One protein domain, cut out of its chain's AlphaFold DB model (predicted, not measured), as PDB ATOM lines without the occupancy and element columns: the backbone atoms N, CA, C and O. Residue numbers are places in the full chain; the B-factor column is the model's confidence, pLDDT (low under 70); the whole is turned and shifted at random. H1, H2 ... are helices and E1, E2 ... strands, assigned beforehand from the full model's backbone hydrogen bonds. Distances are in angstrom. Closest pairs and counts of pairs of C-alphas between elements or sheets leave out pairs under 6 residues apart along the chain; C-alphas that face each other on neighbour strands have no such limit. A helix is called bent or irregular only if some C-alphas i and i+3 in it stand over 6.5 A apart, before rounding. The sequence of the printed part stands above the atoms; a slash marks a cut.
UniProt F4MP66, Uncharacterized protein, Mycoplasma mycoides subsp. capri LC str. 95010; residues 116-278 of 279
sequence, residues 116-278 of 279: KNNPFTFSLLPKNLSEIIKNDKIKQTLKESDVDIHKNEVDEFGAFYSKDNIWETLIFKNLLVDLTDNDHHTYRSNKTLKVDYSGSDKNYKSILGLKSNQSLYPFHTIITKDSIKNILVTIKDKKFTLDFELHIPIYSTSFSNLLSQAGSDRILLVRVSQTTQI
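AT A GLANCE: This is residues 116 to 278 of the 279 residues of an uncharacterized protein of Mycoplasma mycoides subsp. capri LC str. 95010 (UniProt F4MP66). A long, twisted sheet of four strands forms a wall, with helices H1 and H3 crossing the strands over one face; H2 touches H3 but is not on this sheet. A small pair of strands, E1 and E3, makes a second sheet, with E1 close by the edge strand E6, and the E5 to E6 link, residues 251 to 265, reaches to one far end of the model. The printed part has 163 residues with three named helices and six named strands, in the order E1 H1 H2 E2 H3 E3 E4 E5 E6; the larger sheet runs E2 E4 E5 E6, all antiparallel. The class is mixed, helices and strands, with 76 residues, under half, in named elements. The whole is compact, with a radius of gyration of the C-alphas of 17.0 A, yet elongated, spanning 56 by 31 by 28 A.

IN THESE COORDINATES: Find C-alpha 239 at (28.091, -8.913, -27.422); from there E5, residues 239 to 250, runs 34.4 A. Beside it are E6, residues 266 to 277, 36.2 A long and ending at C-alpha 277 at (29.601, -11.051, -23.636), and E4, residues 228 to 236, 23.5 A long. E2 is residues 154 to 158. H3, residues 163 to 174, is 19.4 A long; H1 is residues 126 to 134 and H2 residues 136 to 144. E1, residues 120 to 123, begins at C-alpha 120 at (43.062, 11.067, -16.741), and E3 is residues 176 to 179.

HOW THE PARTS SIT: Start with E4, E5 and E6, a meander, each strand the antiparallel neighbour of the one before. In the hairpin of E5 and E6, look for N 242 and O 274, 2.8 A apart; in that of E4 and E5, N 234 and O 241 are 2.9 A apart. At the edge strand E2, N 157 is 2.8 A from O 233 of E4. H1 and H3 are on the same face, at heights over the sheet of 8.1 A and 9.6 A. They only just touch, with 3 pairs of C-alphas within 8 A, closest at Asn 128 and Asn 174, 6.4 A. H2 touches H3, closest at the C-alphas of Ile 138 and Trp 167, 7.1 A, at a steep tilt of 49 degrees. E1 and E3 are antiparallel neighbours, with N 121 and O 178 2.9 A apart. In H1 and H2 every O i to N i+4 pair is within hydrogen-bond range; in H3, irregular with C-alphas 164 and 167 8.7 A apart, 6 of 8 are.

THE WHOLE: The C-alphas of Lys 151 and Phe 255 are the two farthest apart, 57.1 A. The printed part has no cut. The long links are E3 to E4, with 48 residues, and E5 to E6, with 15. Confidence is under 70 at residues 158 to 163, 199 to 200 and 258 to 265.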
ATOM      1  N   LYS A 116      41.667  13.177 -24.534       89.88
ATOM      2  CA  LYS A 116      42.720  12.156 -24.399       89.88
ATOM      3  C   LYS A 116      44.097  12.730 -24.056       89.88
ATOM      4  O   LYS A 116      44.965  11.969 -23.648       89.88
ATOM      5  N   ASN A 117      44.292  14.038 -24.216       90.12
ATOM      6  CA  ASN A 117      45.524  14.734 -23.830       90.12
ATOM      7  C   ASN A 117      45.541  15.121 -22.337       90.12
ATOM      8  O   ASN A 117      46.527  15.645 -21.813       90.12
ATOM      9  N   ASN A 118      44.439  14.893 -21.624       90.25
ATOM     10  CA  ASN A 118      44.367  15.157 -20.195       90.25
ATOM     11  C   ASN A 118      44.972  14.002 -19.381       90.25
ATOM     12  O   ASN A 118      44.990  12.865 -19.849       90.25
ATOM     13  N   PRO A 119      45.435  14.250 -18.141       88.19
ATOM     14  CA  PRO A 119      46.163  13.261 -17.347       88.19
ATOM     15  C   PRO A 119      45.232  12.237 -16.674       88.19
ATOM     16  O   PRO A 119      45.523  11.750 -15.582       88.19
ATOM     17  N   PHE A 120      44.078  11.958 -17.279       89.88
ATOM     18  CA  PHE A 120      43.062  11.067 -16.741       89.88
ATOM     19  C   PHE A 120      42.294  10.347 -17.841       89.88
ATOM     20  O   PHE A 120      42.005  10.899 -18.904       89.88
ATOM     21  N   THR A 121      41.886   9.123 -17.537       91.75
ATOM     22  CA  THR A 121      41.014   8.314 -18.385       91.75
ATOM     23  C   THR A 121      39.893   7.717 -17.556       91.75
ATOM     24  O   THR A 121      40.127   7.235 -16.449       91.75
ATOM     25  N   PHE A 122      38.683   7.721 -18.112       94.38
ATOM     26  CA  PHE A 122      37.517   7.085 -17.510       94.38
ATOM     27  C   PHE A 122      37.234   5.762 -18.211       94.38
ATOM     28  O   PHE A 122      37.267   5.691 -19.442       94.38
ATOM     29  N   SER A 123      36.950   4.724 -17.434       95.19
ATOM     30  CA  SER A 123      36.724   3.382 -17.966       95.19
ATOM     31  C   SER A 123      35.686   2.610 -17.154       95.19
ATOM     32  O   SER A 123      35.436   2.887 -15.982       95.19
ATOM     33  N   LEU A 124      35.060   1.627 -17.797       95.38
ATOM     34  CA  LEU A 124      34.158   0.667 -17.168       95.38
ATOM     35  C   LEU A 124      34.704  -0.728 -17.461       95.38
ATOM     36  O   LEU A 124      35.018  -1.021 -18.606       95.38
ATOM     37  N   LEU A 125      34.813  -1.616 -16.473       94.50
ATOM     38  CA  LEU A 125      35.304  -2.967 -16.763       94.50
ATOM     39  C   LEU A 125      34.203  -3.827 -17.417       94.50
ATOM     40  O   LEU A 125      33.029  -3.705 -17.048       94.50
ATOM     41  N   PRO A 126      34.560  -4.790 -18.294       95.81
ATOM     42  CA  PRO A 126      33.595  -5.719 -18.894       95.81
ATOM     43  C   PRO A 126      32.747  -6.476 -17.861       95.81
ATOM     44  O   PRO A 126      31.566  -6.751 -18.094       95.81
ATOM     45  N   LYS A 127      33.345  -6.815 -16.709       94.06
ATOM     46  CA  LYS A 127      32.662  -7.483 -15.595       94.06
ATOM     47  C   LYS A 127      31.586  -6.585 -14.983       94.06
ATOM     48  O   LYS A 127      30.461  -7.037 -14.806       94.06
ATOM     49  N   ASN A 128      31.911  -5.320 -14.711       93.50
ATOM     50  CA  ASN A 128      30.945  -4.364 -14.176       93.50
ATOM     51  C   ASN A 128      29.799  -4.136 -15.169       93.50
ATOM     52  O   ASN A 128      28.646  -4.132 -14.759       93.50
ATOM     53  N   LEU A 129      30.083  -4.052 -16.473       95.88
ATOM     54  CA  LEU A 129      29.025  -3.999 -17.485       95.88
ATOM     55  C   LEU A 129      28.136  -5.255 -17.459       95.88
ATOM     56  O   LEU A 129      26.915  -5.132 -17.491       95.88
ATOM     57  N   SER A 130      28.726  -6.451 -17.332       95.00
ATOM     58  CA  SER A 130      27.970  -7.709 -17.191       95.00
ATOM     59  C   SER A 130      27.036  -7.685 -15.973       95.00
ATOM     60  O   SER A 130      25.891  -8.128 -16.047       95.00
ATOM     61  N   GLU A 131      27.490  -7.125 -14.851       93.94
ATOM     62  CA  GLU A 131      26.674  -6.957 -13.644       93.94
ATOM     63  C   GLU A 131      25.554  -5.920 -13.835       93.94
ATOM     64  O   GLU A 131      24.424  -6.156 -13.401       93.94
ATOM     65  N   ILE A 132      25.827  -4.812 -14.536       93.88
ATOM     66  CA  ILE A 132      24.830  -3.780 -14.865       93.88
ATOM     67  C   ILE A 132      23.701  -4.378 -15.708       93.88
ATOM     68  O   ILE A 132      22.537  -4.246 -15.334       93.88
ATOM     69  N   ILE A 133      24.011  -5.096 -16.792       93.00
ATOM     70  CA  ILE A 133      22.978  -5.688 -17.663       93.00
ATOM     71  C   ILE A 133      22.201  -6.823 -16.977       93.00
ATOM     72  O   ILE A 133      21.070  -7.131 -17.355       93.00
ATOM     73  N   LYS A 134      22.777  -7.445 -15.938       92.69
ATOM     74  CA  LYS A 134      22.106  -8.471 -15.127       92.69
ATOM     75  C   LYS A 134      21.114  -7.878 -14.118       92.69
ATOM     76  O   LYS A 134      20.268  -8.630 -13.630       92.69
ATOM     77  N   ASN A 135      21.170  -6.571 -13.847       93.12
ATOM     78  CA  ASN A 135      20.267  -5.880 -12.929       93.12
ATOM     79  C   ASN A 135      18.806  -5.920 -13.413       93.12
ATOM     80  O   ASN A 135      18.512  -5.601 -14.564       93.12
ATOM     81  N   ASP A 136      17.871  -6.259 -12.522       92.12
ATOM     82  CA  ASP A 136      16.461  -6.441 -12.891       92.12
ATOM     83  C   ASP A 136      15.798  -5.165 -13.419       92.12
ATOM     84  O   ASP A 136      15.003  -5.236 -14.355       92.12
ATOM     85  N   LYS A 137      16.164  -3.989 -12.886       91.12
ATOM     86  CA  LYS A 137      15.635  -2.708 -13.378       91.12
ATOM     87  C   LYS A 137      16.147  -2.398 -14.779       91.12
ATOM     88  O   LYS A 137      15.376  -1.947 -15.612       91.12
ATOM     89  N   ILE A 138      17.413  -2.706 -15.056       90.75
ATOM     90  CA  ILE A 138      18.008  -2.545 -16.389       90.75
ATOM     91  C   ILE A 138      17.332  -3.474 -17.396       90.75
ATOM     92  O   ILE A 138      16.906  -3.026 -18.458       90.75
ATOM     93  N   LYS A 139      17.144  -4.751 -17.038       90.25
ATOM     94  CA  LYS A 139      16.385  -5.707 -17.858       90.25
ATOM     95  C   LYS A 139      14.961  -5.230 -18.123       90.25
ATOM     96  O   LYS A 139      14.463  -5.413 -19.227       90.25
ATOM     97  N   GLN A 140      14.302  -4.645 -17.125       88.69
ATOM     98  CA  GLN A 140      12.971  -4.075 -17.292       88.69
ATOM     99  C   GLN A 140      12.992  -2.895 -18.272       88.69
ATOM    100  O   GLN A 140      12.196  -2.896 -19.201       88.69
ATOM    101  N   THR A 141      13.925  -1.948 -18.129       87.94
ATOM    102  CA  THR A 141      14.051  -0.806 -19.051       87.94
ATOM    103  C   THR A 141      14.326  -1.253 -20.491       87.94
ATOM    104  O   THR A 141      13.751  -0.702 -21.426       87.94
ATOM    105  N   LEU A 142      15.161  -2.280 -20.682       87.12
ATOM    106  CA  LEU A 142      15.420  -2.874 -21.999       87.12
ATOM    107  C   LEU A 142      14.150  -3.512 -22.585       87.12
ATOM    108  O   LEU A 142      13.802  -3.232 -23.728       87.12
ATOM    109  N   LYS A 143      13.408  -4.289 -21.787       87.31
ATOM    110  CA  LYS A 143      12.133  -4.898 -22.208       87.31
ATOM    111  C   LYS A 143      11.052  -3.870 -22.539       87.31
ATOM    112  O   LYS A 143      10.336  -4.060 -23.508       87.31
ATOM    113  N   GLU A 144      10.931  -2.802 -21.752       86.38
ATOM    114  CA  GLU A 144      10.005  -1.684 -22.013       86.38
ATOM    115  C   GLU A 144      10.343  -0.941 -23.315       86.38
ATOM    116  O   GLU A 144       9.488  -0.262 -23.874       86.38
ATOM    117  N   SER A 145      11.576  -1.100 -23.797       83.19
ATOM    118  CA  SER A 145      12.069  -0.559 -25.065       83.19
ATOM    119  C   SER A 145      12.076  -1.603 -26.195       83.19
ATOM    120  O   SER A 145      12.741  -1.396 -27.203       83.19
ATOM    121  N   ASP A 146      11.390  -2.742 -26.017       83.75
ATOM    122  CA  ASP A 146      11.350  -3.882 -26.948       83.75
ATOM    123  C   ASP A 146      12.731  -4.488 -27.301       83.75
ATOM    124  O   ASP A 146      12.912  -5.135 -28.337       83.75
ATOM    125  N   VAL A 147      13.716  -4.346 -26.406       84.25
ATOM    126  CA  VAL A 147      15.059  -4.933 -26.541       84.25
ATOM    127  C   VAL A 147      15.174  -6.211 -25.700       84.25
ATOM    128  O   VAL A 147      15.270  -6.165 -24.471       84.25
ATOM    129  N   ASP A 148      15.220  -7.371 -26.364       83.12
ATOM    130  CA  ASP A 148      15.596  -8.657 -25.756       83.12
ATOM    131  C   ASP A 148      17.059  -8.979 -26.090       83.12
ATOM    132  O   ASP A 148      17.392  -9.352 -27.218       83.12
ATOM    133  N   ILE A 149      17.937  -8.855 -25.090       83.00
ATOM    134  CA  ILE A 149      19.389  -9.005 -25.258       83.00
ATOM    135  C   ILE A 149      19.822 -10.399 -25.743       83.00
ATOM    136  O   ILE A 149      20.938 -10.547 -26.229       83.00
ATOM    137  N   HIS A 150      18.964 -11.419 -25.619       81.81
ATOM    138  CA  HIS A 150      19.271 -12.787 -26.048       81.81
ATOM    139  C   HIS A 150      18.703 -13.136 -27.432       81.81
ATOM    140  O   HIS A 150      18.968 -14.229 -27.935       81.81
ATOM    141  N   LYS A 151      17.893 -12.258 -28.035       76.00
ATOM    142  CA  LYS A 151      17.187 -12.546 -29.297       76.00
ATOM    143  C   LYS A 151      17.403 -11.508 -30.384       76.00
ATOM    144  O   LYS A 151      17.319 -11.865 -31.556       76.00
ATOM    145  N   ASN A 152      17.651 -10.259 -30.011       74.62
ATOM    146  CA  ASN A 152      17.705  -9.161 -30.961       74.62
ATOM    147  C   ASN A 152      19.160  -8.826 -31.291       74.62
ATOM    148  O   ASN A 152      19.990  -8.685 -30.392       74.62
ATOM    149  N   GLU A 153      19.443  -8.632 -32.576       81.50
ATOM    150  CA  GLU A 153      20.550  -7.772 -32.988       81.50
ATOM    151  C   GLU A 153      20.041  -6.331 -33.015       81.50
ATOM    152  O   GLU A 153      18.941  -6.051 -33.493       81.50
ATOM    153  N   VAL A 154      20.823  -5.428 -32.442       79.31
ATOM    154  CA  VAL A 154      20.505  -4.012 -32.295       79.31
ATOM    155  C   VAL A 154      21.754  -3.245 -32.701       79.31
ATOM    156  O   VAL A 154      22.736  -3.260 -31.962       79.31
ATOM    157  N   ASP A 155      21.732  -2.620 -33.880       71.31
ATOM    158  CA  ASP A 155      22.910  -1.940 -34.437       71.31
ATOM    159  C   ASP A 155      23.300  -0.689 -33.636       71.31
ATOM    160  O   ASP A 155      24.484  -0.467 -33.419       71.31
ATOM    161  N   GLU A 156      22.325   0.101 -33.175       74.12
ATOM    162  CA  GLU A 156      22.525   1.207 -32.234       74.12
ATOM    163  C   GLU A 156      21.158   1.629 -31.676       74.12
ATOM    164  O   GLU A 156      20.238   1.950 -32.432       74.12
ATOM    165  N   PHE A 157      20.995   1.611 -30.356       74.38
ATOM    166  CA  PHE A 157      19.769   2.046 -29.693       74.38
ATOM    167  C   PHE A 157      20.094   3.014 -28.558       74.38
ATOM    168  O   PHE A 157      20.789   2.668 -27.603       74.38
ATOM    169  N   GLY A 158      19.600   4.245 -28.687       66.25
ATOM    170  CA  GLY A 158      19.876   5.345 -27.768       66.25
ATOM    171  C   GLY A 158      18.662   5.831 -26.987       66.25
ATOM    172  O   GLY A 158      17.542   5.375 -27.190       66.25
ATOM    173  N   ALA A 159      18.902   6.820 -26.123       55.78
ATOM    174  CA  ALA A 159      17.887   7.504 -25.315       55.78
ATOM    175  C   ALA A 159      17.245   6.645 -24.212       55.78
ATOM    176  O   ALA A 159      16.052   6.770 -23.926       55.78
ATOM    177  N   PHE A 160      18.058   5.862 -23.496       60.81
ATOM    178  CA  PHE A 160      17.679   5.383 -22.168       60.81
ATOM    179  C   PHE A 160      17.636   6.551 -21.174       60.81
ATOM    180  O   PHE A 160      18.447   6.621 -20.256       60.81
ATOM    181  N   TYR A 161      16.666   7.456 -21.303       53.59
ATOM    182  CA  TYR A 161      16.227   8.257 -20.165       53.59
ATOM    183  C   TYR A 161      15.481   7.308 -19.248       53.59
ATOM    184  O   TYR A 161      14.252   7.230 -19.251       53.59
ATOM    185  N   SER A 162      16.243   6.467 -18.553       55.62
ATOM    186  CA  SER A 162      15.638   5.515 -17.652       55.62
ATOM    187  C   SER A 162      14.777   6.264 -16.660       55.62
ATOM    188  O   SER A 162      15.187   7.272 -16.083       55.62
ATOM    189  N   LYS A 163      13.575   5.739 -16.445       61.84
ATOM    190  CA  LYS A 163      12.772   6.123 -15.295       61.84
ATOM    191  C   LYS A 163      13.688   6.026 -14.064       61.84
ATOM    192  O   LYS A 163      14.296   4.985 -13.827       61.84
ATOM    193  N   ASP A 164      13.847   7.141 -13.356       74.62
ATOM    194  CA  ASP A 164      14.679   7.289 -12.153       74.62
ATOM    195  C   ASP A 164      16.221   7.339 -12.336       74.62
ATOM    196  O   ASP A 164      16.950   7.237 -11.342       74.62
ATOM    197  N   ASN A 165      16.751   7.547 -13.550       86.38
ATOM    198  CA  ASN A 165      18.198   7.620 -13.846       86.38
ATOM    199  C   ASN A 165      18.975   6.362 -13.384       86.38
ATOM    200  O   ASN A 165      20.032   6.458 -12.742       86.38
ATOM    201  N   ILE A 166      18.416   5.165 -13.601       90.81
ATOM    202  CA  ILE A 166      19.011   3.901 -13.144       90.81
ATOM    203  C   ILE A 166      20.296   3.555 -13.897       90.81
ATOM    204  O   ILE A 166      21.242   3.091 -13.257       90.81
ATOM    205  N   TRP A 167      20.361   3.806 -15.209       92.38
ATOM    206  CA  TRP A 167      21.573   3.559 -15.996       92.38
ATOM    207  C   TRP A 167      22.713   4.433 -15.500       92.38
ATOM    208  O   TRP A 167      23.758   3.924 -15.109       92.38
ATOM    209  N   GLU A 168      22.472   5.736 -15.423       93.94
ATOM    210  CA  GLU A 168      23.407   6.740 -14.939       93.94
ATOM    211  C   GLU A 168      23.882   6.393 -13.529       93.94
ATOM    212  O   GLU A 168      25.076   6.413 -13.246       93.94
ATOM    213  N   THR A 169      22.962   5.997 -12.643       93.25
ATOM    214  CA  THR A 169      23.298   5.595 -11.270       93.25
ATOM    215  C   THR A 169      24.220   4.376 -11.238       93.25
ATOM    216  O   THR A 169      25.172   4.344 -10.456       93.25
ATOM    217  N   LEU A 170      23.942   3.352 -12.048       93.62
ATOM    218  CA  LEU A 170      24.736   2.126 -12.072       93.62
ATOM    219  C   LEU A 170      26.083   2.321 -12.774       93.62
ATOM    220  O   LEU A 170      27.086   1.802 -12.287       93.62
ATOM    221  N   ILE A 171      26.132   3.098 -13.855       94.88
ATOM    222  CA  ILE A 171      27.377   3.480 -14.529       94.88
ATOM    223  C   ILE A 171      28.246   4.290 -13.565       94.88
ATOM    224  O   ILE A 171      29.386   3.910 -13.318       94.88
ATOM    225  N   PHE A 172      27.698   5.337 -12.940       94.62
ATOM    226  CA  PHE A 172      28.418   6.203 -11.999       94.62
ATOM    227  C   PHE A 172      29.070   5.415 -10.853       94.62
ATOM    228  O   PHE A 172      30.230   5.645 -10.512       94.62
ATOM    229  N   LYS A 173      28.353   4.425 -10.307       93.38
ATOM    230  CA  LYS A 173      28.837   3.540  -9.235       93.38
ATOM    231  C   LYS A 173      30.018   2.653  -9.618       93.38
ATOM    232  O   LYS A 173      30.743   2.203  -8.731       93.38
ATOM    233  N   ASN A 174      30.166   2.357 -10.905       94.31
ATOM    234  CA  ASN A 174      31.148   1.412 -11.428       94.31
ATOM    235  C   ASN A 174      32.226   2.080 -12.291       94.31
ATOM    236  O   ASN A 174      33.107   1.389 -12.797       94.31
ATOM    237  N   LEU A 175      32.151   3.399 -12.475       94.94
ATOM    238  CA  LEU A 175      33.083   4.141 -13.304       94.94
ATOM    239  C   LEU A 175      34.434   4.267 -12.600       94.94
ATOM    240  O   LEU A 175      34.523   4.748 -11.463       94.94
ATOM    241  N   LEU A 176      35.477   3.839 -13.298       94.31
ATOM    242  CA  LEU A 176      36.859   3.902 -12.852       94.31
ATOM    243  C   LEU A 176      37.562   5.105 -13.467       94.31
ATOM    244  O   LEU A 176      37.167   5.610 -14.521       94.31
ATOM    245  N   VAL A 177      38.598   5.560 -12.773       92.75
ATOM    246  CA  VAL A 177      39.456   6.665 -13.184       92.75
ATOM    247  C   VAL A 177      40.898   6.228 -13.020       92.75
ATOM    248  O   VAL A 177      41.324   5.895 -11.916       92.75
ATOM    249  N   ASP A 178      41.651   6.270 -14.107       90.56
ATOM    250  CA  ASP A 178      43.099   6.091 -14.079       90.56
ATOM    251  C   ASP A 178      43.768   7.427 -14.376       90.56
ATOM    252  O   ASP A 178      43.262   8.220 -15.175       90.56
ATOM    253  N   LEU A 179      44.895   7.689 -13.716       88.19
ATOM    254  CA  LEU A 179      45.597   8.966 -13.796       88.19
ATOM    255  C   LEU A 179      47.012   8.749 -14.292       88.19
ATOM    256  O   LEU A 179      47.842   8.134 -13.621       88.19
ATOM    257  N   THR A 180      47.286   9.248 -15.489       83.62
ATOM    258  CA  THR A 180      48.586   9.109 -16.135       83.62
ATOM    259  C   THR A 180      48.919  10.396 -16.856       83.62
ATOM    260  O   THR A 180      48.277  10.765 -17.835       83.62
ATOM    261  N   ASP A 181      49.945  11.075 -16.367       80.06
ATOM    262  CA  ASP A 181      50.512  12.246 -17.007       80.06
ATOM    263  C   ASP A 181      51.741  11.854 -17.830       80.06
ATOM    264  O   ASP A 181      52.841  11.676 -17.302       80.06
ATOM    265  N   ASN A 182      51.547  11.715 -19.138       74.88
ATOM    266  CA  ASN A 182      52.639  11.392 -20.053       74.88
ATOM    267  C   ASN A 182      53.523  12.600 -20.387       74.88
ATOM    268  O   ASN A 182      54.657  12.397 -20.808       74.88
ATOM    269  N   ASP A 183      53.032  13.828 -20.204       76.69
ATOM    270  CA  ASP A 183      53.716  15.037 -20.682       76.69
ATOM    271  C   ASP A 183      54.631  15.637 -19.615       76.69
ATOM    272  O   ASP A 183      55.780  15.980 -19.878       76.69
ATOM    273  N   HIS A 184      54.102  15.785 -18.398       76.12
ATOM    274  CA  HIS A 184      54.775  16.465 -17.291       76.12
ATOM    275  C   HIS A 184      55.087  15.512 -16.136       76.12
ATOM    276  O   HIS A 184      55.688  15.933 -15.148       76.12
ATOM    277  N   HIS A 185      54.652  14.248 -16.234       77.06
ATOM    278  CA  HIS A 185      54.879  13.191 -15.245       77.06
ATOM    279  C   HIS A 185      54.522  13.582 -13.805       77.06
ATOM    280  O   HIS A 185      55.053  13.015 -12.860       77.06
ATOM    281  N   THR A 186      53.622  14.551 -13.615       77.44
ATOM    282  CA  THR A 186      53.235  15.014 -12.276       77.44
ATOM    283  C   THR A 186      52.244  14.041 -11.648       77.44
ATOM    284  O   THR A 186      52.390  13.652 -10.491       77.44
ATOM    285  N   TYR A 187      51.252  13.614 -12.433       78.19
ATOM    286  CA  TYR A 187      50.259  12.628 -12.023       78.19
ATOM    287  C   TYR A 187      50.716  11.237 -12.439       78.19
ATOM    288  O   TYR A 187      50.868  10.940 -13.626       78.19
ATOM    289  N   ARG A 188      50.921  10.367 -11.457       72.94
ATOM    290  CA  ARG A 188      51.366   8.998 -11.697       72.94
ATOM    291  C   ARG A 188      50.676   8.087 -10.710       72.94
ATOM    292  O   ARG A 188      51.314   7.540  -9.814       72.94
ATOM    293  N   SER A 189      49.358   7.953 -10.851       72.56
ATOM    294  CA  SER A 189      48.679   7.053  -9.939       72.56
ATOM    295  C   SER A 189      49.054   5.618 -10.279       72.56
ATOM    296  O   SER A 189      48.812   5.132 -11.380       72.56
ATOM    297  N   ASN A 190      49.678   4.938  -9.321       75.81
ATOM    298  CA  ASN A 190      49.957   3.504  -9.399       75.81
ATOM    299  C   ASN A 190      48.713   2.665  -9.035       75.81
ATOM    300  O   ASN A 190      48.797   1.440  -8.940       75.81
ATOM    301  N   LYS A 191      47.571   3.330  -8.805       80.25
ATOM    302  CA  LYS A 191      46.302   2.752  -8.382       80.25
ATOM    303  C   LYS A 191      45.187   3.226  -9.300       80.25
ATOM    304  O   LYS A 191      45.062   4.409  -9.596       80.25
ATOM    305  N   THR A 192      44.318   2.297  -9.668       88.25
ATOM    306  CA  THR A 192      43.026   2.644 -10.248       88.25
ATOM    307  C   THR A 192      42.144   3.273  -9.174       88.25
ATOM    308  O   THR A 192      42.070   2.795  -8.037       88.25
ATOM    309  N   LEU A 193      41.486   4.370  -9.525       92.00
ATOM    310  CA  LEU A 193      40.535   5.081  -8.681       92.00
ATOM    311  C   LEU A 193      39.115   4.838  -9.195       92.00
ATOM    312  O   LEU A 193      38.898   4.263 -10.261       92.00
ATOM    313  N   LYS A 194      38.122   5.288  -8.433       92.81
ATOM    314  CA  LYS A 194      36.715   5.279  -8.850       92.81
ATOM    315  C   LYS A 194      36.107   6.672  -8.791       92.81
ATOM    316  O   LYS A 194      36.619   7.555  -8.104       92.81
ATOM    317  N   VAL A 195      34.990   6.872  -9.479       92.38
ATOM    318  CA  VAL A 195      34.223   8.116  -9.345       92.38
ATOM    319  C   VAL A 195      33.418   8.090  -8.051       92.38
ATOM    320  O   VAL A 195      33.686   8.878  -7.153       92.38
ATOM    321  N   ASP A 196      32.490   7.152  -7.881       90.12
ATOM    322  CA  ASP A 196      31.603   7.146  -6.714       90.12
ATOM    323  C   ASP A 196      32.247   6.554  -5.449       90.12
ATOM    324  O   ASP A 196      32.625   5.379  -5.410       90.12
ATOM    325  N   TYR A 197      32.280   7.318  -4.354       82.81
ATOM    326  CA  TYR A 197      32.747   6.829  -3.052       82.81
ATOM    327  C   TYR A 197      31.825   5.754  -2.457       82.81
ATOM    328  O   TYR A 197      32.304   4.891  -1.716       82.81
ATOM    329  N   SER A 198      30.536   5.751  -2.822       79.31
ATOM    330  CA  SER A 198      29.533   4.788  -2.342       79.31
ATOM    331  C   SER A 198      29.494   3.468  -3.126       79.31
ATOM    332  O   SER A 198      28.750   2.555  -2.758       79.31
ATOM    333  N   GLY A 199      30.303   3.347  -4.188       67.81
ATOM    334  CA  GLY A 199      30.369   2.155  -5.033       67.81
ATOM    335  C   GLY A 199      30.697   0.875  -4.253       67.81
ATOM    336  O   GLY A 199      31.352   0.916  -3.208       67.81
ATOM    337  N   SER A 200      30.252  -0.266  -4.782       61.34
ATOM    338  CA  SER A 200      30.359  -1.592  -4.152       61.34
ATOM    339  C   SER A 200      31.800  -2.047  -3.915       61.34
ATOM    340  O   SER A 200      32.061  -2.770  -2.953       61.34
ATOM    341  N   ASP A 201      32.736  -1.608  -4.757       71.88
ATOM    342  CA  ASP A 201      34.148  -1.942  -4.620       71.88
ATOM    343  C   ASP A 201      34.841  -1.014  -3.609       71.88
ATOM    344  O   ASP A 201      34.971   0.199  -3.819       71.88
ATOM    345  N   LYS A 202      35.271  -1.589  -2.482       74.75
ATOM    346  CA  LYS A 202      36.002  -0.882  -1.421       74.75
ATOM    347  C   LYS A 202      37.510  -0.817  -1.673       74.75
ATOM    348  O   LYS A 202      38.204  -0.167  -0.899       74.75
ATOM    349  N   ASN A 203      38.016  -1.462  -2.723       82.81
ATOM    350  CA  ASN A 203      39.444  -1.497  -3.026       82.81
ATOM    351  C   ASN A 203      39.926  -0.197  -3.676       82.81
ATOM    352  O   ASN A 203      41.074   0.194  -3.483       82.81
ATOM    353  N   TYR A 204      39.046   0.504  -4.397       88.19
ATOM    354  CA  TYR A 204      39.387   1.758  -5.065       88.19
ATOM    355  C   TYR A 204      38.981   2.965  -4.225       88.19
ATOM    356  O   TYR A 204      37.847   3.046  -3.737       88.19
ATOM    357  N   LYS A 205      39.904   3.920  -4.072       91.19
ATOM    358  CA  LYS A 205      39.589   5.242  -3.522       91.19
ATOM    359  C   LYS A 205      38.819   6.058  -4.555       91.19
ATOM    360  O   LYS A 205      39.088   5.967  -5.751       91.19
ATOM    361  N   SER A 206      37.862   6.854  -4.096       92.75
ATOM    362  CA  SER A 206      37.121   7.766  -4.966       92.75
ATOM    363  C   SER A 206      37.847   9.099  -5.158       92.75
ATOM    364  O   SER A 206      38.395   9.640  -4.200       92.75
ATOM    365  N   ILE A 207      37.802   9.657  -6.371       92.25
ATOM    366  CA  ILE A 207      38.308  11.013  -6.665       92.25
ATOM    367  C   ILE A 207      37.417  12.132  -6.098       92.25
ATOM    368  O   ILE A 207      37.813  13.298  -6.095       92.25
ATOM    369  N   LEU A 208      36.209  11.805  -5.624       92.31
ATOM    370  CA  LEU A 208      35.249  12.751  -5.050       92.31
ATOM    371  C   LEU A 208      35.552  12.964  -3.560       92.31
ATOM    372  O   LEU A 208      34.870  12.459  -2.668       92.31
ATOM    373  N   GLY A 209      36.647  13.681  -3.311       88.69
ATOM    374  CA  GLY A 209      37.192  13.976  -1.984       88.69
ATOM    375  C   GLY A 209      36.465  15.035  -1.172       88.69
ATOM    376  O   GLY A 209      36.804  15.246  -0.004       88.69
ATOM    377  N   LEU A 210      35.496  15.717  -1.777       88.19
ATOM    378  CA  LEU A 210      34.736  16.791  -1.161       88.19
ATOM    379  C   LEU A 210      33.239  16.477  -1.163       88.19
ATOM    380  O   LEU A 210      32.724  15.756  -2.024       88.19
ATOM    381  N   LYS A 211      32.527  17.042  -0.185       87.94
ATOM    382  CA  LYS A 211      31.068  16.943  -0.081       87.94
ATOM    383  C   LYS A 211      30.407  17.443  -1.371       87.94
ATOM    384  O   LYS A 211      30.969  18.242  -2.115       87.94
ATOM    385  N   SER A 212      29.179  16.986  -1.617       86.62
ATOM    386  CA  SER A 212      28.408  17.334  -2.823       86.62
ATOM    387  C   SER A 212      29.061  16.870  -4.133       86.62
ATOM    388  O   SER A 212      28.924  17.534  -5.156       86.62
ATOM    389  N   ASN A 213      29.736  15.712  -4.107       87.38
ATOM    390  CA  ASN A 213      30.367  15.078  -5.272       87.38
ATOM    391  C   ASN A 213      31.385  15.977  -5.987       87.38
ATOM    392  O   ASN A 213      31.492  15.977  -7.215       87.38
ATOM    393  N   GLN A 214      32.119  16.758  -5.202       87.81
ATOM    394  CA  GLN A 214      33.197  17.595  -5.694       87.81
ATOM    395  C   GLN A 214      34.512  16.814  -5.677       87.81
ATOM    396  O   GLN A 214      34.816  16.068  -4.742       87.81
ATOM    397  N   SER A 215      35.308  17.011  -6.718       87.00
ATOM    398  CA  SER A 215      36.692  16.576  -6.783       87.00
ATOM    399  C   SER A 215      37.611  17.783  -6.723       87.00
ATOM    400  O   SER A 215      37.298  18.820  -7.297       87.00
ATOM    401  N   LEU A 216      38.749  17.629  -6.053       76.94
ATOM    402  CA  LEU A 216      39.881  18.552  -6.148       76.94
ATOM    403  C   LEU A 216      40.959  18.026  -7.101       76.94
ATOM    404  O   LEU A 216      41.910  18.734  -7.409       76.94
ATOM    405  N   TYR A 217      40.868  16.769  -7.525       75.62
ATOM    406  CA  TYR A 217      41.977  16.048  -8.125       75.62
ATOM    407  C   TYR A 217      41.496  15.107  -9.241       75.62
ATOM    408  O   TYR A 217      40.628  14.272  -8.992       75.62
ATOM    409  N   PRO A 218      42.084  15.169 -10.450       74.81
ATOM    410  CA  PRO A 218      43.238  15.997 -10.826       74.81
ATOM    411  C   PRO A 218      42.917  17.483 -11.072       74.81
ATOM    412  O   PRO A 218      43.846  18.275 -11.209       74.81
ATOM    413  N   PHE A 219      41.638  17.862 -11.091       79.81
ATOM    414  CA  PHE A 219      41.160  19.234 -11.274       79.81
ATOM    415  C   PHE A 219      39.891  19.465 -10.450       79.81
ATOM    416  O   PHE A 219      39.238  18.511 -10.013       79.81
ATOM    417  N   HIS A 220      39.548  20.733 -10.224       81.31
ATOM    418  CA  HIS A 220      38.376  21.082  -9.431       81.31
ATOM    419  C   HIS A 220      37.106  20.944 -10.277       81.31
ATOM    420  O   HIS A 220      36.919  21.663 -11.259       81.31
ATOM    421  N   THR A 221      36.230  20.007  -9.916       86.62
ATOM    422  CA  THR A 221      35.014  19.707 -10.687       86.62
ATOM    423  C   THR A 221      33.912  19.084  -9.829       86.62
ATOM    424  O   THR A 221      34.170  18.616  -8.722       86.62
ATOM    425  N   ILE A 222      32.680  19.054 -10.342       88.88
ATOM    426  CA  ILE A 222      31.574  18.255  -9.809       88.88
ATOM    427  C   ILE A 222      31.235  17.179 -10.830       88.88
ATOM    428  O   ILE A 222      30.909  17.489 -11.975       88.88
ATOM    429  N   ILE A 223      31.247  15.919 -10.398       91.75
ATOM    430  CA  ILE A 223      30.814  14.795 -11.229       91.75
ATOM    431  C   ILE A 223      29.681  14.086 -10.502       91.75
ATOM    432  O   ILE A 223      29.866  13.557  -9.408       91.75
ATOM    433  N   THR A 224      28.498  14.056 -11.108       93.12
ATOM    434  CA  THR A 224      27.342  13.320 -10.584       93.12
ATOM    435  C   THR A 224      26.861  12.305 -11.611       93.12
ATOM    436  O   THR A 224      27.355  12.251 -12.737       93.12
ATOM    437  N   LYS A 225      25.854  11.506 -11.252       92.62
ATOM    438  CA  LYS A 225      25.160  10.661 -12.231       92.62
ATOM    439  C   LYS A 225      24.596  11.472 -13.410       92.62
ATOM    440  O   LYS A 225      24.593  10.976 -14.524       92.62
ATOM    441  N   ASP A 226      24.213  12.733 -13.196       92.12
ATOM    442  CA  ASP A 226      23.653  13.599 -14.245       92.12
ATOM    443  C   ASP A 226      24.728  14.104 -15.232       92.12
ATOM    444  O   ASP A 226      24.411  14.669 -16.282       92.12
ATOM    445  N   SER A 227      26.010  13.884 -14.918       93.69
ATOM    446  CA  SER A 227      27.118  14.064 -15.860       93.69
ATOM    447  C   SER A 227      27.124  12.993 -16.955       93.69
ATOM    448  O   SER A 227      27.762  13.202 -17.980       93.69
ATOM    449  N   ILE A 228      26.450  11.854 -16.770       94.56
ATOM    450  CA  ILE A 228      26.383  10.780 -17.767       94.56
ATOM    451  C   ILE A 228      25.215  11.061 -18.709       94.56
ATOM    452  O   ILE A 228      24.075  11.210 -18.276       94.56
ATOM    453  N   LYS A 229      25.502  11.147 -20.005       92.69
ATOM    454  CA  LYS A 229      24.538  11.483 -21.054       92.69
ATOM    455  C   LYS A 229      24.747  10.610 -22.280       92.69
ATOM    456  O   LYS A 229      25.767   9.937 -22.404       92.69
ATOM    457  N   ASN A 230      23.785  10.671 -23.201       92.19
ATOM    458  CA  ASN A 230      23.873  10.038 -24.519       92.19
ATOM    459  C   ASN A 230      24.266   8.557 -24.421       92.19
ATOM    460  O   ASN A 230      25.216   8.112 -25.055       92.19
ATOM    461  N   ILE A 231      23.545   7.820 -23.572       92.38
ATOM    462  CA  ILE A 231      23.743   6.383 -23.392       92.38
ATOM    463  C   ILE A 231      23.183   5.656 -24.614       92.38
ATOM    464  O   ILE A 231      22.000   5.802 -24.941       92.38
ATOM    465  N   LEU A 232      24.038   4.865 -25.251       91.62
ATOM    466  CA  LEU A 232      23.755   4.063 -26.429       91.62
ATOM    467  C   LEU A 232      24.096   2.604 -26.134       91.62
ATOM    468  O   LEU A 232      25.094   2.294 -25.482       91.62
ATOM    469  N   VAL A 233      23.252   1.705 -26.622       91.38
ATOM    470  CA  VAL A 233      23.428   0.262 -26.508       91.38
ATOM    471  C   VAL A 233      23.464  -0.346 -27.896       91.38
ATOM    472  O   VAL A 233      22.602  -0.074 -28.727       91.38
ATOM    473  N   THR A 234      24.431  -1.230 -28.102       92.25
ATOM    474  CA  THR A 234      24.568  -2.039 -29.312       92.25
ATOM    475  C   THR A 234      24.624  -3.509 -28.919       92.25
ATOM    476  O   THR A 234      25.367  -3.884 -28.009       92.25
ATOM    477  N   ILE A 235      23.853  -4.356 -29.599       91.56
ATOM    478  CA  ILE A 235      23.815  -5.802 -29.368       91.56
ATOM    479  C   ILE A 235      24.094  -6.511 -30.683       91.56
ATOM    480  O   ILE A 235      23.283  -6.468 -31.601       91.56
ATOM    481  N   LYS A 236      25.247  -7.169 -30.783       91.38
ATOM    482  CA  LYS A 236      25.667  -7.838 -32.018       91.38
ATOM    483  C   LYS A 236      26.584  -9.005 -31.714       91.38
ATOM    484  O   LYS A 236      27.424  -8.895 -30.825       91.38
ATOM    485  N   ASP A 237      26.436 -10.119 -32.426       89.44
ATOM    486  CA  ASP A 237      27.293 -11.302 -32.260       89.44
ATOM    487  C   ASP A 237      27.405 -11.776 -30.794       89.44
ATOM    488  O   ASP A 237      28.494 -12.103 -30.314       89.44
ATOM    489  N   LYS A 238      26.283 -11.767 -30.053       90.00
ATOM    490  CA  LYS A 238      26.208 -12.056 -28.602       90.00
ATOM    491  C   LYS A 238      27.058 -11.139 -27.711       90.00
ATOM    492  O   LYS A 238      27.391 -11.490 -26.580       90.00
ATOM    493  N   LYS A 239      27.400  -9.948 -28.191       93.44
ATOM    494  CA  LYS A 239      28.091  -8.913 -27.422       93.44
ATOM    495  C   LYS A 239      27.140  -7.770 -27.123       93.44
ATOM    496  O   LYS A 239      26.437  -7.309 -28.014       93.44
ATOM    497  N   PHE A 240      27.177  -7.298 -25.885       93.81
ATOM    498  CA  PHE A 240      26.527  -6.070 -25.452       93.81
ATOM    499  C   PHE A 240      27.584  -4.974 -25.360       93.81
ATOM    500  O   PHE A 240      28.536  -5.111 -24.588       93.81
ATOM    501  N   THR A 241      27.418  -3.897 -26.115       95.44
ATOM    502  CA  THR A 241      28.267  -2.704 -26.049       95.44
ATOM    503  C   THR A 241      27.459  -1.543 -25.494       95.44
ATOM    504  O   THR A 241      26.317  -1.334 -25.894       95.44
ATOM    505  N   LEU A 242      28.056  -0.831 -24.545       95.25
ATOM    506  CA  LEU A 242      27.530   0.370 -23.919       95.25
ATOM    507  C   LEU A 242      28.463   1.532 -24.247       95.25
ATOM    508  O   LEU A 242      29.628   1.515 -23.841       95.25
ATOM    509  N   ASP A 243      27.929   2.546 -24.909       95.56
ATOM    510  CA  ASP A 243      28.601   3.812 -25.161       95.56
ATOM    511  C   ASP A 243      27.889   4.919 -24.385       95.56
ATOM    512  O   ASP A 243      26.664   4.937 -24.287       95.56
ATOM    513  N   PHE A 244      28.644   5.839 -23.797       95.19
ATOM    514  CA  PHE A 244      28.079   7.016 -23.145       95.19
ATOM    515  C   PHE A 244      29.063   8.181 -23.142       95.19
ATOM    516  O   PHE A 244      30.278   8.029 -23.310       95.19
ATOM    517  N   GLU A 245      28.519   9.368 -22.905       95.81
ATOM    518  CA  GLU A 245      29.285  10.589 -22.734       95.81
ATOM    519  C   GLU A 245      29.284  11.011 -21.270       95.81
ATOM    520  O   GLU A 245      28.238  11.119 -20.633       95.81
ATOM    521  N   LEU A 246      30.465  11.301 -20.739       95.81
ATOM    522  CA  LEU A 246      30.647  11.926 -19.443       95.81
ATOM    523  C   LEU A 246      30.949  13.414 -19.651       95.81
ATOM    524  O   LEU A 246      31.970  13.789 -20.224       95.81
ATOM    525  N   HIS A 247      30.024  14.251 -19.194       94.88
ATOM    526  CA  HIS A 247      30.042  15.706 -19.298       94.88
ATOM    527  C   HIS A 247      30.570  16.284 -17.988       94.88
ATOM    528  O   HIS A 247      29.841  16.371 -16.995       94.88
ATOM    529  N   ILE A 248      31.846  16.661 -17.981       92.75
ATOM    530  CA  ILE A 248      32.535  17.147 -16.786       92.75
ATOM    531  C   ILE A 248      32.641  18.676 -16.850       92.75
ATOM    532  O   ILE A 248      33.313  19.192 -17.746       92.75
ATOM    533  N   PRO A 249      32.009  19.429 -15.934       89.62
ATOM    534  CA  PRO A 249      32.194  20.872 -15.875       89.62
ATOM    535  C   PRO A 249      33.625  21.200 -15.449       89.62
ATOM    536  O   PRO A 249      34.107  20.702 -14.430       89.62
ATOM    537  N   ILE A 250      34.296  22.061 -16.209       85.56
ATOM    538  CA  ILE A 250      35.620  22.574 -15.856       85.56
ATOM    539  C   ILE A 250      35.426  23.954 -15.244       85.56
ATOM    540  O   ILE A 250      34.837  24.840 -15.872       85.56
ATOM    541  N   TYR A 251      35.861  24.124 -13.999       77.62
ATOM    542  CA  TYR A 251      35.666  25.375 -13.278       77.62
ATOM    543  C   TYR A 251      36.796  26.368 -13.541       77.62
ATOM    544  O   TYR A 251      37.976  26.023 -13.557       77.62
ATOM    545  N   SER A 252      36.402  27.633 -13.690       78.81
ATOM    546  CA  SER A 252      37.269  28.783 -13.458       78.81
ATOM    547  C   SER A 252      36.687  29.530 -12.268       78.81
ATOM    548  O   SER A 252      35.583  30.072 -12.337       78.81
ATOM    549  N   THR A 253      37.375  29.481 -11.134       77.19
ATOM    550  CA  THR A 253      36.929  30.145  -9.913       77.19
ATOM    551  C   THR A 253      37.506  31.548  -9.872       77.19
ATOM    552  O   THR A 253      38.673  31.744 -10.197       77.19
ATOM    553  N   SER A 254      36.726  32.536  -9.434       82.56
ATOM    554  CA  SER A 254      37.289  33.806  -8.968       82.56
ATOM    555  C   SER A 254      38.043  33.596  -7.646       82.56
ATOM    556  O   SER A 254      38.094  32.479  -7.115       82.56
ATOM    557  N   PHE A 255      38.658  34.663  -7.122       84.75
ATOM    558  CA  PHE A 255      39.236  34.631  -5.782       84.75
ATOM    559  C   PHE A 255      38.178  34.199  -4.768       84.75
ATOM    560  O   PHE A 255      37.145  34.848  -4.610       84.75
ATOM    561  N   SER A 256      38.438  33.066  -4.128       79.25
ATOM    562  CA  SER A 256      37.570  32.489  -3.117       79.25
ATOM    563  C   SER A 256      38.367  31.682  -2.109       79.25
ATOM    564  O   SER A 256      39.496  31.258  -2.353       79.25
ATOM    565  N   ASN A 257      37.747  31.404  -0.975       72.56
ATOM    566  CA  ASN A 257      38.274  30.487   0.019       72.56
ATOM    567  C   ASN A 257      37.918  29.025  -0.297       72.56
ATOM    568  O   ASN A 257      37.675  28.289   0.641       72.56
ATOM    569  N   LEU A 258      37.778  28.610  -1.566       69.06
ATOM    570  CA  LEU A 258      37.365  27.254  -1.994       69.06
ATOM    571  C   LEU A 258      35.980  26.758  -1.509       69.06
ATOM    572  O   LEU A 258      35.522  25.721  -1.979       69.06
ATOM    573  N   LEU A 259      35.289  27.461  -0.601       68.94
ATOM    574  CA  LEU A 259      33.954  27.077  -0.124       68.94
ATOM    575  C   LEU A 259      32.842  27.494  -1.097       68.94
ATOM    576  O   LEU A 259      31.755  26.917  -1.085       68.94
ATOM    577  N   SER A 260      33.087  28.512  -1.923       62.16
ATOM    578  CA  SER A 260      32.132  28.967  -2.930       62.16
ATOM    579  C   SER A 260      32.277  28.162  -4.216       62.16
ATOM    580  O   SER A 260      33.362  28.091  -4.793       62.16
ATOM    581  N   GLN A 261      31.165  27.611  -4.699       59.66
ATOM    582  CA  GLN A 261      31.111  26.978  -6.013       59.66
ATOM    583  C   GLN A 261      31.267  28.048  -7.096       59.66
ATOM    584  O   GLN A 261      30.528  29.033  -7.110       59.66
ATOM    585  N   ALA A 262      32.223  27.863  -8.001       58.34
ATOM    586  CA  ALA A 262      32.297  28.673  -9.204       58.34
ATOM    587  C   ALA A 262      31.360  28.113 -10.277       58.34
ATOM    588  O   ALA A 262      31.152  26.902 -10.365       58.34
ATOM    589  N   GLY A 263      30.811  28.999 -11.106       58.41
ATOM    590  CA  GLY A 263      30.154  28.593 -12.344       58.41
ATOM    591  C   GLY A 263      31.158  27.945 -13.302       58.41
ATOM    592  O   GLY A 263      32.350  28.256 -13.277       58.41
ATOM    593  N   SER A 264      30.680  27.026 -14.140       64.25
ATOM    594  CA  SER A 264      31.443  26.512 -15.280       64.25
ATOM    595  C   SER A 264      30.800  27.002 -16.566       64.25
ATOM    596  O   SER A 264      29.608  26.777 -16.771       64.25
ATOM    597  N   ASP A 265      31.607  27.595 -17.444       67.19
ATOM    598  CA  ASP A 265      31.187  27.955 -18.802       67.19
ATOM    599  C   ASP A 265      31.608  26.896 -19.835       67.19
ATOM    600  O   ASP A 265      31.274  27.011 -21.016       67.19
ATOM    601  N   ARG A 266      32.374  25.869 -19.429       87.62
ATOM    602  CA  ARG A 266      32.931  24.867 -20.344       87.62
ATOM    603  C   ARG A 266      32.823  23.446 -19.816       87.62
ATOM    604  O   ARG A 266      33.206  23.143 -18.690       87.62
ATOM    605  N   ILE A 267      32.372  22.559 -20.693       91.38
ATOM    606  CA  ILE A 267      32.200  21.138 -20.413       91.38
ATOM    607  C   ILE A 267      33.278  20.368 -21.168       91.38
ATOM    608  O   ILE A 267      33.385  20.488 -22.387       91.38
ATOM    609  N   LEU A 268      34.047  19.557 -20.448       93.44
ATOM    610  CA  LEU A 268      34.873  18.519 -21.039       93.44
ATOM    611  C   LEU A 268      33.995  17.305 -21.351       93.44
ATOM    612  O   LEU A 268      33.333  16.765 -20.461       93.44
ATOM    613  N   LEU A 269      34.015  16.870 -22.607       95.19
ATOM    614  CA  LEU A 269      33.278  15.701 -23.069       95.19
ATOM    615  C   LEU A 269      34.219  14.503 -23.175       95.19
ATOM    616  O   LEU A 269      35.114  14.468 -24.020       95.19
ATOM    617  N   VAL A 270      33.991  13.503 -22.329       95.75
ATOM    618  CA  VAL A 270      34.715  12.230 -22.350       95.75
ATOM    619  C   VAL A 270      33.789  11.154 -22.900       95.75
ATOM    620  O   VAL A 270      32.697  10.950 -22.377       95.75
ATOM    621  N   ARG A 271      34.223  10.437 -23.937       95.81
ATOM    622  CA  ARG A 271      33.490   9.278 -24.464       95.81
ATOM    623  C   ARG A 271      34.037   7.996 -23.864       95.81
ATOM    624  O   ARG A 271      35.250   7.773 -23.900       95.81
ATOM    625  N   VAL A 272      33.140   7.164 -23.352       96.81
ATOM    626  CA  VAL A 272      33.463   5.855 -22.787       96.81
ATOM    627  C   VAL A 272      32.662   4.800 -23.536       96.81
ATOM    628  O   VAL A 272      31.458   4.951 -23.721       96.81
ATOM    629  N   SER A 273      33.351   3.745 -23.957       96.69
ATOM    630  CA  SER A 273      32.780   2.599 -24.658       96.69
ATOM    631  C   SER A 273      33.238   1.332 -23.959       96.69
ATOM    632  O   SER A 273      34.426   1.195 -23.655       96.69
ATOM    633  N   GLN A 274      32.315   0.416 -23.690       97.56
ATOM    634  CA  GLN A 274      32.648  -0.870 -23.102       97.56
ATOM    635  C   GLN A 274      31.781  -1.986 -23.671       97.56
ATOM    636  O   GLN A 274      30.567  -1.852 -23.773       97.56
ATOM    637  N   THR A 275      32.404  -3.129 -23.948       97.00
ATOM    638  CA  THR A 275      31.724  -4.335 -24.432       97.00
ATOM    639  C   THR A 275      31.834  -5.475 -23.423       97.00
ATOM    640  O   THR A 275      32.853  -5.634 -22.746       97.00
ATOM    641  N   THR A 276      30.795  -6.299 -23.334       97.00
ATOM    642  CA  THR A 276      30.791  -7.561 -22.589       97.00
ATOM    643  C   THR A 276      30.066  -8.653 -23.378       97.00
ATOM    644  O   THR A 276      29.328  -8.362 -24.318       97.00
ATOM    645  N   GLN A 277      30.304  -9.916 -23.030       93.69
ATOM    646  CA  GLN A 277      29.601 -11.051 -23.636       93.69
ATOM    647  C   GLN A 277      28.236 -11.243 -22.965       93.69
ATOM    648  O   GLN A 277      28.093 -11.017 -21.761       93.69
ATOM    649  N   ILE A 278      27.249 -11.659 -23.751       87.88
ATOM    650  CA  ILE A 278      25.914 -12.029 -23.288       87.88
ATOM    651  C   ILE A 278      25.882 -13.555 -23.179       87.88
ATOM    652  O   ILE A 278      26.140 -14.248 -24.166       87.88
TER     653      ILE A 278